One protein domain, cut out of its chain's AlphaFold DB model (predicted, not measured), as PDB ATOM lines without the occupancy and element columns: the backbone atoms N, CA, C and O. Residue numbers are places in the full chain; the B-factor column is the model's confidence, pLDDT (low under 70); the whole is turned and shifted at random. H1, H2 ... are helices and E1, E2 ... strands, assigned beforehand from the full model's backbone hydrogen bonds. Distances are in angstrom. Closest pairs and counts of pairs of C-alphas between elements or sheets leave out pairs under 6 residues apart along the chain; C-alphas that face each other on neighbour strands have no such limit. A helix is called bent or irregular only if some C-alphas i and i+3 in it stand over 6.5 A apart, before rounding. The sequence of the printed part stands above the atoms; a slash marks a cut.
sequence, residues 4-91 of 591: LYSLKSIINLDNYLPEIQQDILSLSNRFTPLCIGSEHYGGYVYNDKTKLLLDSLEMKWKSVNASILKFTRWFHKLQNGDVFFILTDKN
ATOM      1  N   LEU A   4     -21.039   2.187  52.880       51.47
ATOM      2  CA  LEU A   4     -20.853   3.499  52.255       51.47
ATOM      3  C   LEU A   4     -19.514   3.540  51.512       51.47
ATOM      4  O   LEU A   4     -18.463   3.321  52.123       51.47
ATOM      5  N   TYR A   5     -19.538   3.871  50.220       47.44
ATOM      6  CA  TYR A   5     -18.341   4.145  49.431       47.44
ATOM      7  C   TYR A   5     -18.203   5.645  49.174       47.44
ATOM      8  O   TYR A   5     -19.054   6.280  48.555       47.44
ATOM      9  N   SER A   6     -17.091   6.236  49.597       47.12
ATOM     10  CA  SER A   6     -16.689   7.545  49.080       47.12
ATOM     11  C   SER A   6     -15.631   7.304  48.009       47.12
ATOM     12  O   SER A   6     -14.594   6.703  48.288       47.12
ATOM     13  N   LEU A   7     -15.871   7.782  46.783       43.44
ATOM     14  CA  LEU A   7     -14.923   7.649  45.665       43.44
ATOM     15  C   LEU A   7     -13.534   8.224  45.999       43.44
ATOM     16  O   LEU A   7     -12.534   7.756  45.464       43.44
ATOM     17  N   LYS A   8     -13.457   9.189  46.924       40.59
ATOM     18  CA  LYS A   8     -12.205   9.795  47.394       40.59
ATOM     19  C   LYS A   8     -11.598   9.148  48.645       40.59
ATOM     20  O   LYS A   8     -10.453   9.444  48.972       40.59
ATOM     21  N   SER A   9     -12.316   8.290  49.381       44.28
ATOM     22  CA  SER A   9     -11.837   7.788  50.688       44.28
ATOM     23  C   SER A   9     -10.791   6.679  50.587       44.28
ATOM     24  O   SER A   9     -10.079   6.418  51.555       44.28
ATOM     25  N   ILE A  10     -10.672   6.050  49.418       41.28
ATOM     26  CA  ILE A  10      -9.673   5.006  49.127       41.28
ATOM     27  C   ILE A  10      -8.783   5.399  47.941       41.28
ATOM     28  O   ILE A  10      -7.664   4.905  47.790       41.28
ATOM     29  N   ILE A  11      -9.247   6.342  47.131       46.53
ATOM     30  CA  ILE A  11      -8.552   6.824  45.959       46.53
ATOM     31  C   ILE A  11      -8.283   8.293  46.233       46.53
ATOM     32  O   ILE A  11      -9.158   9.140  46.089       46.53
ATOM     33  N   ASN A  12      -7.059   8.622  46.620       54.25
ATOM     34  CA  ASN A  12      -6.565   9.949  46.297       54.25
ATOM     35  C   ASN A  12      -6.534   9.960  44.756       54.25
ATOM     36  O   ASN A  12      -5.553   9.503  44.181       54.25
ATOM     37  N   LEU A  13      -7.668  10.257  44.099       58.41
ATOM     38  CA  LEU A  13      -7.854  10.147  42.643       58.41
ATOM     39  C   LEU A  13      -6.730  10.892  41.926       58.41
ATOM     40  O   LEU A  13      -6.168  10.362  40.977       58.41
ATOM     41  N   ASP A  14      -6.301  12.009  42.511       59.00
ATOM     42  CA  ASP A  14      -5.154  12.828  42.119       59.00
ATOM     43  C   ASP A  14      -3.820  12.055  42.018       59.00
ATOM     44  O   ASP A  14      -2.916  12.478  41.305       59.00
ATOM     45  N   ASN A  15      -3.682  10.907  42.690       65.69
ATOM     46  CA  ASN A  15      -2.502  10.037  42.609       65.69
ATOM     47  C   ASN A  15      -2.548   9.057  41.420       65.69
ATOM     48  O   ASN A  15      -1.597   8.298  41.221       65.69
ATOM     49  N   TYR A  16      -3.651   9.003  40.673       70.88
ATOM     50  CA  TYR A  16      -3.801   8.155  39.492       70.88
ATOM     51  C   TYR A  16      -3.582   8.958  38.216       70.88
ATOM     52  O   TYR A  16      -3.858  10.154  38.171       70.88
ATOM     53  N   LEU A  17      -3.123   8.278  37.164       79.19
ATOM     54  CA  LEU A  17      -3.048   8.859  35.825       79.19
ATOM     55  C   LEU A  17      -4.450   9.310  35.359       79.19
ATOM     56  O   LEU A  17      -5.427   8.627  35.697       79.19
ATOM     57  N   PRO A  18      -4.572  10.412  34.594       83.06
ATOM     58  CA  PRO A  18      -5.861  10.950  34.147       83.06
ATOM     59  C   PRO A  18      -6.776   9.913  33.479       83.06
ATOM     60  O   PRO A  18      -7.983   9.899  33.716       83.06
ATOM     61  N   GLU A  19      -6.207   8.991  32.708       85.62
ATOM     62  CA  GLU A  19      -6.935   7.927  32.013       85.62
ATOM     63  C   GLU A  19      -7.551   6.918  32.994       85.62
ATOM     64  O   GLU A  19      -8.671   6.445  32.796       85.62
ATOM     65  N   ILE A  20      -6.846   6.618  34.091       83.19
ATOM     66  CA  ILE A  20      -7.353   5.741  35.153       83.19
ATOM     67  C   ILE A  20      -8.458   6.457  35.934       83.19
ATOM     68  O   ILE A  20      -9.473   5.845  36.263       83.19
ATOM     69  N   GLN A  21      -8.282   7.752  36.217       78.81
ATOM     70  CA  GLN A  21      -9.311   8.558  36.878       78.81
ATOM     71  C   GLN A  21     -10.605   8.568  36.058       78.81
ATOM     72  O   GLN A  21     -11.679   8.339  36.611       78.81
ATOM     73  N   GLN A  22     -10.506   8.776  34.743       82.75
ATOM     74  CA  GLN A  22     -11.657   8.785  33.844       82.75
ATOM     75  C   GLN A  22     -12.386   7.434  33.827       82.75
ATOM     76  O   GLN A  22     -13.611   7.398  33.955       82.75
ATOM     77  N   ASP A  23     -11.651   6.323  33.739       84.38
ATOM     78  CA  ASP A  23     -12.240   4.983  33.802       84.38
ATOM     79  C   ASP A  23     -12.952   4.738  35.140       84.38
ATOM     80  O   ASP A  23     -14.093   4.271  35.140       84.38
ATOM     81  N   ILE A  24     -12.326   5.100  36.268       79.69
ATOM     82  CA  ILE A  24     -12.921   4.974  37.609       79.69
ATOM     83  C   ILE A  24     -14.206   5.800  37.709       79.69
ATOM     84  O   ILE A  24     -15.229   5.288  38.160       79.69
ATOM     85  N   LEU A  25     -14.173   7.058  37.269       77.19
ATOM     86  CA  LEU A  25     -15.334   7.949  37.303       77.19
ATOM     87  C   LEU A  25     -16.465   7.459  36.388       77.19
ATOM     88  O   LEU A  25     -17.633   7.684  36.687       77.19
ATOM     89  N   SER A  26     -16.150   6.746  35.303       80.00
ATOM     90  CA  SER A  26     -17.159   6.181  34.398       80.00
ATOM     91  C   SER A  26     -17.855   4.924  34.943       80.00
ATOM     92  O   SER A  26     -18.942   4.578  34.471       80.00
ATOM     93  N   LEU A  27     -17.266   4.229  35.928       80.00
ATOM     94  CA  LEU A  27     -17.820   2.982  36.479       80.00
ATOM     95  C   LEU A  27     -19.186   3.186  37.124       80.00
ATOM     96  O   LEU A  27     -20.080   2.363  36.923       80.00
ATOM     97  N   SER A  28     -19.373   4.293  37.847       72.88
ATOM     98  CA  SER A  28     -20.638   4.596  38.523       72.88
ATOM     99  C   SER A  28     -21.816   4.686  37.549       72.88
ATOM    100  O   SER A  28     -22.929   4.313  37.903       72.88
ATOM    101  N   ASN A  29     -21.576   5.092  36.299       77.19
ATOM    102  CA  ASN A  29     -22.607   5.152  35.255       77.19
ATOM    103  C   ASN A  29     -22.972   3.769  34.689       77.19
ATOM    104  O   ASN A  29     -23.962   3.624  33.976       77.19
ATOM    105  N   ARG A  30     -22.155   2.746  34.967       83.19
ATOM    106  CA  ARG A  30     -22.299   1.385  34.428       83.19
ATOM    107  C   ARG A  30     -22.822   0.392  35.465       83.19
ATOM    108  O   ARG A  30     -23.318  -0.671  35.072       83.19
ATOM    109  N   PHE A  31     -22.738   0.724  36.751       85.69
ATOM    110  CA  PHE A  31     -23.350  -0.039  37.840       85.69
ATOM    111  C   PHE A  31     -24.879  -0.066  37.733       85.69
ATOM    112  O   PHE A  31     -25.477   0.701  36.981       85.69
ATOM    113  N   THR A  32     -25.518  -0.996  38.443       85.12
ATOM    114  CA  THR A  32     -26.983  -1.102  38.478       85.12
ATOM    115  C   THR A  32     -27.537  -0.128  39.522       85.12
ATOM    116  O   THR A  32     -27.288  -0.344  40.710       85.12
ATOM    117  N   PRO A  33     -28.257   0.937  39.121       84.00
ATOM    118  CA  PRO A  33     -28.733   1.951  40.056       84.00
ATOM    119  C   PRO A  33     -29.998   1.497  40.802       84.00
ATOM    120  O   PRO A  33     -30.876   0.863  40.222       84.00
ATOM    121  N   LEU A  34     -30.096   1.870  42.079       76.19
ATOM    122  CA  LEU A  34     -31.320   1.845  42.900       76.19
ATOM    123  C   LEU A  34     -31.965   3.219  42.989       76.19
ATOM    124  O   LEU A  34     -33.181   3.352  42.955       76.19
ATOM    125  N   CYS A  35     -31.127   4.238  43.132       71.50
ATOM    126  CA  CYS A  35     -31.510   5.626  42.997       71.50
ATOM    127  C   CYS A  35     -30.359   6.337  42.299       71.50
ATOM    128  O   CYS A  35     -29.182   6.076  42.577       71.50
ATOM    129  N   ILE A  36     -30.701   7.228  41.384       59.84
ATOM    130  CA  ILE A  36     -29.742   8.157  40.816       59.84
ATOM    131  C   ILE A  36     -30.088   9.484  41.479       59.84
ATOM    132  O   ILE A  36     -31.217   9.960  41.370       59.84
ATOM    133  N   GLY A  37     -29.148  10.061  42.225       53.59
ATOM    134  CA  GLY A  37     -29.217  11.491  42.489       53.59
ATOM    135  C   GLY A  37     -29.109  12.253  41.168       53.59
ATOM    136  O   GLY A  37     -29.047  11.673  40.091       53.59
ATOM    137  N   SER A  38     -28.973  13.571  41.197       50.06
ATOM    138  CA  SER A  38     -28.337  14.257  40.057       50.06
ATOM    139  C   SER A  38     -26.974  13.608  39.705       50.06
ATOM    140  O   SER A  38     -26.531  12.707  40.410       50.06
ATOM    141  N   GLU A  39     -26.256  14.103  38.691       42.91
ATOM    142  CA  GLU A  39     -24.948  13.622  38.165       42.91
ATOM    143  C   GLU A  39     -23.806  13.300  39.190       42.91
ATOM    144  O   GLU A  39     -22.666  13.051  38.797       42.91
ATOM    145  N   HIS A  40     -24.040  13.353  40.508       51.66
ATOM    146  CA  HIS A  40     -23.057  13.450  41.583       51.66
ATOM    147  C   HIS A  40     -23.351  12.605  42.852       51.66
ATOM    148  O   HIS A  40     -22.645  12.770  43.842       51.66
ATOM    149  N   TYR A  41     -24.348  11.715  42.893       64.19
ATOM    150  CA  TYR A  41     -24.431  10.642  43.908       64.19
ATOM    151  C   TYR A  41     -25.372   9.533  43.429       64.19
ATOM    152  O   TYR A  41     -26.324   9.800  42.699       64.19
ATOM    153  N   GLY A  42     -25.137   8.290  43.841       70.31
ATOM    154  CA  GLY A  42     -26.002   7.174  43.454       70.31
ATOM    155  C   GLY A  42     -25.958   6.032  44.455       70.31
ATOM    156  O   GLY A  42     -24.897   5.721  45.003       70.31
ATOM    157  N   GLY A  43     -27.121   5.434  44.702       78.56
ATOM    158  CA  GLY A  43     -27.237   4.147  45.380       78.56
ATOM    159  C   GLY A  43     -27.270   3.037  44.335       78.56
ATOM    160  O   GLY A  43     -27.984   3.157  43.339       78.56
ATOM    161  N   TYR A  44     -26.519   1.965  44.549       83.44
ATOM    162  CA  TYR A  44     -26.318   0.880  43.590       83.44
ATOM    163  C   TYR A  44     -26.470  -0.486  44.258       83.44
ATOM    164  O   TYR A  44     -26.235  -0.625  45.460       83.44
ATOM    165  N   VAL A  45     -26.824  -1.500  43.463       85.69
ATOM    166  CA  VAL A  45     -26.772  -2.911  43.880       85.69
ATOM    167  C   VAL A  45     -25.501  -3.545  43.350       85.69
ATOM    168  O   VAL A  45     -25.213  -3.473  42.151       85.69
ATOM    169  N   TYR A  46     -24.777  -4.225  44.229       87.75
ATOM    170  CA  TYR A  46     -23.685  -5.094  43.834       87.75
ATOM    171  C   TYR A  46     -24.231  -6.387  43.226       87.75
ATOM    172  O   TYR A  46     -25.022  -7.095  43.842       87.75
ATOM    173  N   ASN A  47     -23.814  -6.699  42.002       90.88
ATOM    174  CA  ASN A  47     -24.244  -7.879  41.253       90.88
ATOM    175  C   ASN A  47     -23.141  -8.373  40.310       90.88
ATOM    176  O   ASN A  47     -22.082  -7.751  40.202       90.88
ATOM    177  N   ASP A  48     -23.395  -9.464  39.586       91.88
ATOM    178  CA  ASP A  48     -22.409 -10.058  38.671       91.88
ATOM    179  C   ASP A  48     -21.927  -9.072  37.599       91.88
ATOM    180  O   ASP A  48     -20.745  -9.053  37.257       91.88
ATOM    181  N   LYS A  49     -22.802  -8.169  37.131       92.12
ATOM    182  CA  LYS A  49     -22.415  -7.077  36.225       92.12
ATOM    183  C   LYS A  49     -21.385  -6.155  36.881       92.12
ATOM    184  O   LYS A  49     -20.384  -5.818  36.257       92.12
ATOM    185  N   THR A  50     -21.616  -5.757  38.130       90.25
ATOM    186  CA  THR A  50     -20.693  -4.913  38.906       90.25
ATOM    187  C   THR A  50     -19.344  -5.602  39.087       90.25
ATOM    188  O   THR A  50     -18.309  -4.989  38.831       90.25
ATOM    189  N   LYS A  51     -19.350  -6.892  39.433       91.12
ATOM    190  CA  LYS A  51     -18.133  -7.699  39.560       91.12
ATOM    191  C   LYS A  51     -17.335  -7.752  38.252       91.12
ATOM    192  O   LYS A  51     -16.157  -7.415  38.250       91.12
ATOM    193  N   LEU A  52     -17.988  -8.055  37.126       93.12
ATOM    194  CA  LEU A  52     -17.346  -8.093  35.804       93.12
ATOM    195  C   LEU A  52     -16.725  -6.746  35.403       93.12
ATOM    196  O   LEU A  52     -15.655  -6.708  34.794       93.12
ATOM    197  N   LEU A  53     -17.381  -5.633  35.743       91.94
ATOM    198  CA  LEU A  53     -16.850  -4.289  35.497       91.94
ATOM    199  C   LEU A  53     -15.564  -4.027  36.290       91.94
ATOM    200  O   LEU A  53     -14.618  -3.458  35.745       91.94
ATOM    201  N   LEU A  54     -15.525  -4.451  37.555       91.31
ATOM    202  CA  LEU A  54     -14.356  -4.311  38.424       91.31
ATOM    203  C   LEU A  54     -13.207  -5.214  37.963       91.31
ATOM    204  O   LEU A  54     -12.084  -4.733  37.839       91.31
ATOM    205  N   ASP A  55     -13.492  -6.471  37.620       92.00
ATOM    206  CA  ASP A  55     -12.496  -7.419  37.106       92.00
ATOM    207  C   ASP A  55     -11.867  -6.911  35.794       92.00
ATOM    208  O   ASP A  55     -10.650  -6.971  35.605       92.00
ATOM    209  N   SER A  56     -12.679  -6.328  34.903       92.69
ATOM    210  CA  SER A  56     -12.204  -5.705  33.661       92.69
ATOM    211  C   SER A  56     -11.291  -4.501  33.923       92.69
ATOM    212  O   SER A  56     -10.264  -4.347  33.255       92.69
ATOM    213  N   LEU A  57     -11.625  -3.668  34.913       91.00
ATOM    214  CA  LEU A  57     -10.802  -2.528  35.319       91.00
ATOM    215  C   LEU A  57      -9.451  -2.982  35.890       91.00
ATOM    216  O   LEU A  57      -8.411  -2.422  35.537       91.00
ATOM    217  N   GLU A  58      -9.454  -4.008  36.746       92.56
ATOM    218  CA  GLU A  58      -8.224  -4.597  37.280       92.56
ATOM    219  C   GLU A  58      -7.355  -5.161  36.164       92.56
ATOM    220  O   GLU A  58      -6.161  -4.868  36.117       92.56
ATOM    221  N   MET A  59      -7.937  -5.929  35.242       93.50
ATOM    222  CA  MET A  59      -7.200  -6.521  34.128       93.50
ATOM    223  C   MET A  59      -6.536  -5.452  33.252       93.50
ATOM    224  O   MET A  59      -5.391  -5.628  32.837       93.50
ATOM    225  N   LYS A  60      -7.225  -4.328  33.019       93.62
ATOM    226  CA  LYS A  60      -6.709  -3.208  32.223       93.62
ATOM    227  C   LYS A  60      -5.545  -2.487  32.905       93.62
ATOM    228  O   LYS A  60      -4.565  -2.157  32.243       93.62
ATOM    229  N   TRP A  61      -5.643  -2.231  34.211       92.69
ATOM    230  CA  TRP A  61      -4.739  -1.292  34.885       92.69
ATOM    231  C   TRP A  61      -3.749  -1.918  35.862       92.69
ATOM    232  O   TRP A  61      -2.778  -1.257  36.209       92.69
ATOM    233  N   LYS A  62      -3.919  -3.169  36.302       90.75
ATOM    234  CA  LYS A  62      -3.071  -3.787  37.341       90.75
ATOM    235  C   LYS A  62      -1.581  -3.798  36.989       90.75
ATOM    236  O   LYS A  62      -0.762  -3.608  37.886       90.75
ATOM    237  N   SER A  63      -1.231  -4.030  35.723       88.94
ATOM    238  CA  SER A  63       0.163  -4.034  35.249       88.94
ATOM    239  C   SER A  63       0.771  -2.632  35.174       88.94
ATOM    240  O   SER A  63       1.974  -2.483  35.357       88.94
ATOM    241  N   VAL A  64      -0.057  -1.613  34.934       89.31
ATOM    242  CA  VAL A  64       0.354  -0.207  34.801       89.31
ATOM    243  C   VAL A  64       0.405   0.481  36.164       89.31
ATOM    244  O   VAL A  64       1.344   1.206  36.474       89.31
ATOM    245  N   ASN A  65      -0.604   0.247  37.000       84.94
ATOM    246  CA  ASN A  65      -0.717   0.803  38.334       84.94
ATOM    247  C   ASN A  65      -1.393  -0.189  39.292       84.94
ATOM    248  O   ASN A  65      -2.620  -0.267  39.407       84.94
ATOM    249  N   ALA A  66      -0.570  -0.905  40.060       84.81
ATOM    250  CA  ALA A  66      -1.030  -1.888  41.037       84.81
ATOM    251  C   ALA A  66      -1.919  -1.300  42.152       84.81
ATOM    252  O   ALA A  66      -2.607  -2.058  42.844       84.81
ATOM    253  N   SER A  67      -1.949   0.027  42.355       81.44
ATOM    254  CA  SER A  67      -2.848   0.625  43.345       81.44
ATOM    255  C   SER A  67      -4.323   0.483  42.971       81.44
ATOM    256  O   SER A  67      -5.149   0.548  43.879       81.44
ATOM    257  N   ILE A  68      -4.661   0.184  41.706       83.94
ATOM    258  CA  ILE A  68      -6.044  -0.106  41.289       83.94
ATOM    259  C   ILE A  68      -6.663  -1.259  42.091       83.94
ATOM    260  O   ILE A  68      -7.841  -1.224  42.429       83.94
ATOM    261  N   LEU A  69      -5.847  -2.225  42.525       84.50
ATOM    262  CA  LEU A  69      -6.298  -3.326  43.377       84.50
ATOM    263  C   LEU A  69      -6.734  -2.853  44.765       84.50
ATOM    264  O   LEU A  69      -7.483  -3.542  45.449       84.50
ATOM    265  N   LYS A  70      -6.249  -1.698  45.236       78.88
ATOM    266  CA  LYS A  70      -6.710  -1.105  46.501       78.88
ATOM    267  C   LYS A  70      -8.113  -0.522  46.345       78.88
ATOM    268  O   LYS A  70      -8.892  -0.620  47.288       78.88
ATOM    269  N   PHE A  71      -8.419   0.046  45.176       79.19
ATOM    270  CA  PHE A  71      -9.737   0.581  44.840       79.19
ATOM    271  C   PHE A  71     -10.798  -0.526  44.821       79.19
ATOM    272  O   PHE A  71     -11.785  -0.451  45.556       79.19
ATOM    273  N   THR A  72     -10.557  -1.586  44.048       85.62
ATOM    274  CA  THR A  72     -11.520  -2.677  43.842       85.62
ATOM    275  C   THR A  72     -11.671  -3.600  45.049       85.62
ATOM    276  O   THR A  72     -12.757  -4.123  45.287       85.62
ATOM    277  N   ARG A  73     -10.630  -3.746  45.883       82.75
ATOM    278  CA  ARG A  73     -10.644  -4.592  47.095       82.75
ATOM    279  C   ARG A  73     -11.832  -4.339  48.014       82.75
ATOM    280  O   ARG A  73     -12.269  -5.262  48.691       82.75
ATOM    281  N   TRP A  74     -12.310  -3.101  48.102       78.94
ATOM    282  CA  TRP A  74     -13.477  -2.798  48.924       78.94
ATOM    283  C   TRP A  74     -14.754  -3.418  48.349       78.94
ATOM    284  O   TRP A  74     -15.504  -4.038  49.095       78.94
ATOM    285  N   PHE A  75     -14.955  -3.321  47.033       82.56
ATOM    286  CA  PHE A  75     -16.128  -3.868  46.352       82.56
ATOM    287  C   PHE A  75     -16.153  -5.396  46.384       82.56
ATOM    288  O   PHE A  75     -17.216  -5.983  46.524       82.56
ATOM    289  N   HIS A  76     -14.989  -6.045  46.349       82.25
ATOM    290  CA  HIS A  76     -14.892  -7.507  46.459       82.25
ATOM    291  C   HIS A  76     -15.334  -8.068  47.817       82.25
ATOM    292  O   HIS A  76     -15.466  -9.280  47.958       82.25
ATOM    293  N   LYS A  77     -15.566  -7.211  48.819       79.81
ATOM    294  CA  LYS A  77     -16.180  -7.610  50.095       79.81
ATOM    295  C   LYS A  77     -17.706  -7.707  50.016       79.81
ATOM    296  O   LYS A  77     -18.315  -8.245  50.935       79.81
ATOM    297  N   LEU A  78     -18.307  -7.148  48.967       81.69
ATOM    298  CA  LEU A  78     -19.749  -7.118  48.768       81.69
ATOM    299  C   LEU A  78     -20.237  -8.446  48.188       81.69
ATOM    300  O   LEU A  78     -19.579  -9.065  47.347       81.69
ATOM    301  N   GLN A  79     -21.414  -8.866  48.631       83.44
ATOM    302  CA  GLN A  79     -22.127 -10.023  48.109       83.44
ATOM    303  C   GLN A  79     -23.173  -9.587  47.083       83.44
ATOM    304  O   GLN A  79     -23.604  -8.435  47.049       83.44
ATOM    305  N   ASN A  80     -23.587 -10.514  46.217       86.44
ATOM    306  CA  ASN A  80     -24.642 -10.238  45.245       86.44
ATOM    307  C   ASN A  80     -25.934  -9.840  45.986       86.44
ATOM    308  O   ASN A  80     -26.384 -10.562  46.874       86.44
ATOM    309  N   GLY A  81     -26.494  -8.680  45.644       81.75
ATOM    310  CA  GLY A  81     -27.632  -8.066  46.328       81.75
ATOM    311  C   GLY A  81     -27.275  -7.016  47.388       81.75
ATOM    312  O   GLY A  81     -28.174  -6.287  47.807       81.75
ATOM    313  N   ASP A  82     -26.008  -6.879  47.802       80.38
ATOM    314  CA  ASP A  82     -25.609  -5.817  48.738       80.38
ATOM    315  C   ASP A  82     -25.829  -4.428  48.113       80.38
ATOM    316  O   ASP A  82     -25.529  -4.185  46.941       80.38
ATOM    317  N   VAL A  83     -26.329  -3.493  48.923       79.06
ATOM    318  CA  VAL A  83     -26.557  -2.099  48.528       79.06
ATOM    319  C   VAL A  83     -25.384  -1.235  48.973       79.06
ATOM    320  O   VAL A  83     -24.951  -1.309  50.126       79.06
ATOM    321  N   PHE A  84     -24.904  -0.374  48.079       79.00
ATOM    322  CA  PHE A  84     -23.857   0.595  48.385       79.00
ATOM    323  C   PHE A  84     -24.144   1.970  47.790       79.00
ATOM    324  O   PHE A  84     -24.845   2.103  46.789       79.00
ATOM    325  N   PHE A  85     -23.570   3.005  48.396       77.06
ATOM    326  CA  PHE A  85     -23.654   4.378  47.897       77.06
ATOM    327  C   PHE A  85     -22.306   4.861  47.412       77.06
ATOM    328  O   PHE A  85     -21.294   4.558  48.036       77.06
ATOM    329  N   ILE A  86     -22.321   5.658  46.348       75.25
ATOM    330  CA  ILE A  86     -21.190   6.468  45.913       75.25
ATOM    331  C   ILE A  86     -21.509   7.934  46.205       75.25
ATOM    332  O   ILE A  86     -22.443   8.496  45.630       75.25
ATOM    333  N   LEU A  87     -20.716   8.543  47.085       70.06
ATOM    334  CA  LEU A  87     -20.839   9.952  47.470       70.06
ATOM    335  C   LEU A  87     -19.809  10.823  46.734       70.06
ATOM    336  O   LEU A  87     -18.663  10.398  46.548       70.06
ATOM    337  N   THR A  88     -20.192  12.052  46.368       62.53
ATOM    338  CA  THR A  88     -19.255  13.090  45.901       62.53
ATOM    339  C   THR A  88     -18.994  14.149  46.970       62.53
ATOM    340  O   THR A  88     -19.797  14.382  47.867       62.53
ATOM    341  N   ASP A  89     -17.866  14.842  46.835       54.84
ATOM    342  CA  ASP A  89     -17.407  15.881  47.764       54.84
ATOM    343  C   ASP A  89     -18.109  17.246  47.595       54.84
ATOM    344  O   ASP A  89     -17.674  18.223  48.201       54.84
ATOM    345  N   LYS A  90     -19.158  17.372  46.765       58.34
ATOM    346  CA  LYS A  90     -19.836  18.673  46.575       58.34
ATOM    347  C   LYS A  90     -20.604  19.107  47.827       58.34
ATOM    348  O   LYS A  90     -20.565  20.283  48.176       58.34
ATOM    349  N   ASN A  91     -21.281  18.171  48.493       64.19
ATOM    350  CA  ASN A  91     -21.934  18.396  49.783       64.19
ATOM    351  C   ASN A  91     -21.837  17.129  50.652       64.19
ATOM    352  O   ASN A  91     -22.843  16.456  50.900       64.19
TER     353      ASN A  91
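AT A GLANCE: This is residues 4 to 91 of the 591 residues of an uncharacterized protein of Prevotella sp. P2-180 (UniProt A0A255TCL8). A small, strongly twisted sheet of four strands stands at one end of the domain, and three helices, with their lines nearly parallel, reach away from it instead of covering a face. H2 and H3 fold back on each other as a helical hairpin, and H1 runs alongside H2. The printed part has 88 residues with three named helices and four named strands, in the order E1, H1, E2, E3, H2, H3, E4. The sheet has the order E1, E4, E3, E2 and is mixed, and the class is mixed, helices and strands. The whole is compact, with a radius of gyration of the C-alphas of 12.4 A and spans of 33 by 29 by 18 A.

IN THESE COORDINATES: In the sheet, E1 is residues 4 to 6, 6.6 A long, beginning at C-alpha 4 (-20.853, 3.499, 52.255). E4 is residues 83 to 87, 13.4 A, and ends at C-alpha 87 (-20.839, 9.952, 47.470). E3 is residues 41 to 45, 13.8 A, and E2 is residues 32 to 36, 9.9 A. The longest helix, H2, is residues 48 to 61, 20.1 A, beginning at C-alpha 48 (-22.409, -10.058, 38.671). H1 is residues 18 to 27, 14.6 A, and H3 is residues 68 to 75, 11.9 A. H3 is neither bent nor irregular, but only just: C-alphas 71 and 74 are 6.5 A apart.

HOW THE PARTS SIT: E1 and E2 are the edge strands. E1 and E4 are parallel at 28 degrees, with N 5 and O 85 within hydrogen-bond range at 2.9 A. E4 and E3 are antiparallel at 162 degrees, with N 44 and O 84 at 2.8 A. E3 and E2 form an antiparallel hairpin at 143 degrees, with N 34 and O 43 at 2.8 A. E1, H1 and E2 make a split strand-helix-strand unit, two strands of one sheet that are not neighbours, with a helix between them along the chain and E4 and E3 between them in the sheet; its crossover is right-handed. H1, H2 and H3 are not on the sheet. H2 and H3 touch, the closest C-alphas being those of Leu 54 and Thr 72 at 6.3 A; this helical hairpin has a shallow tilt of 13 degrees, opposite ways. H1 and H2 only just touch, with 3 pairs of C-alphas within 8 A, the closest being Leu 27 and Leu 53 at 7.4 A; their tilt is shallow, 6 degrees, opposite ways. H1 and H3 are apart. Every O i to N i+4 pair is within hydrogen-bond range in H1 and H2, and 2 of 4 are in H3.

THE WHOLE: The C-alphas farthest apart, those of Ser 63 and Asn 91, are 34.7 A apart. The printed part has no cut. The link from E1 to H1, with 11 residues, is long. Mean pLDDT of the printed part is 75.9, and residues 4 to 15, 36 to 41 and 88 to 91 are under 70.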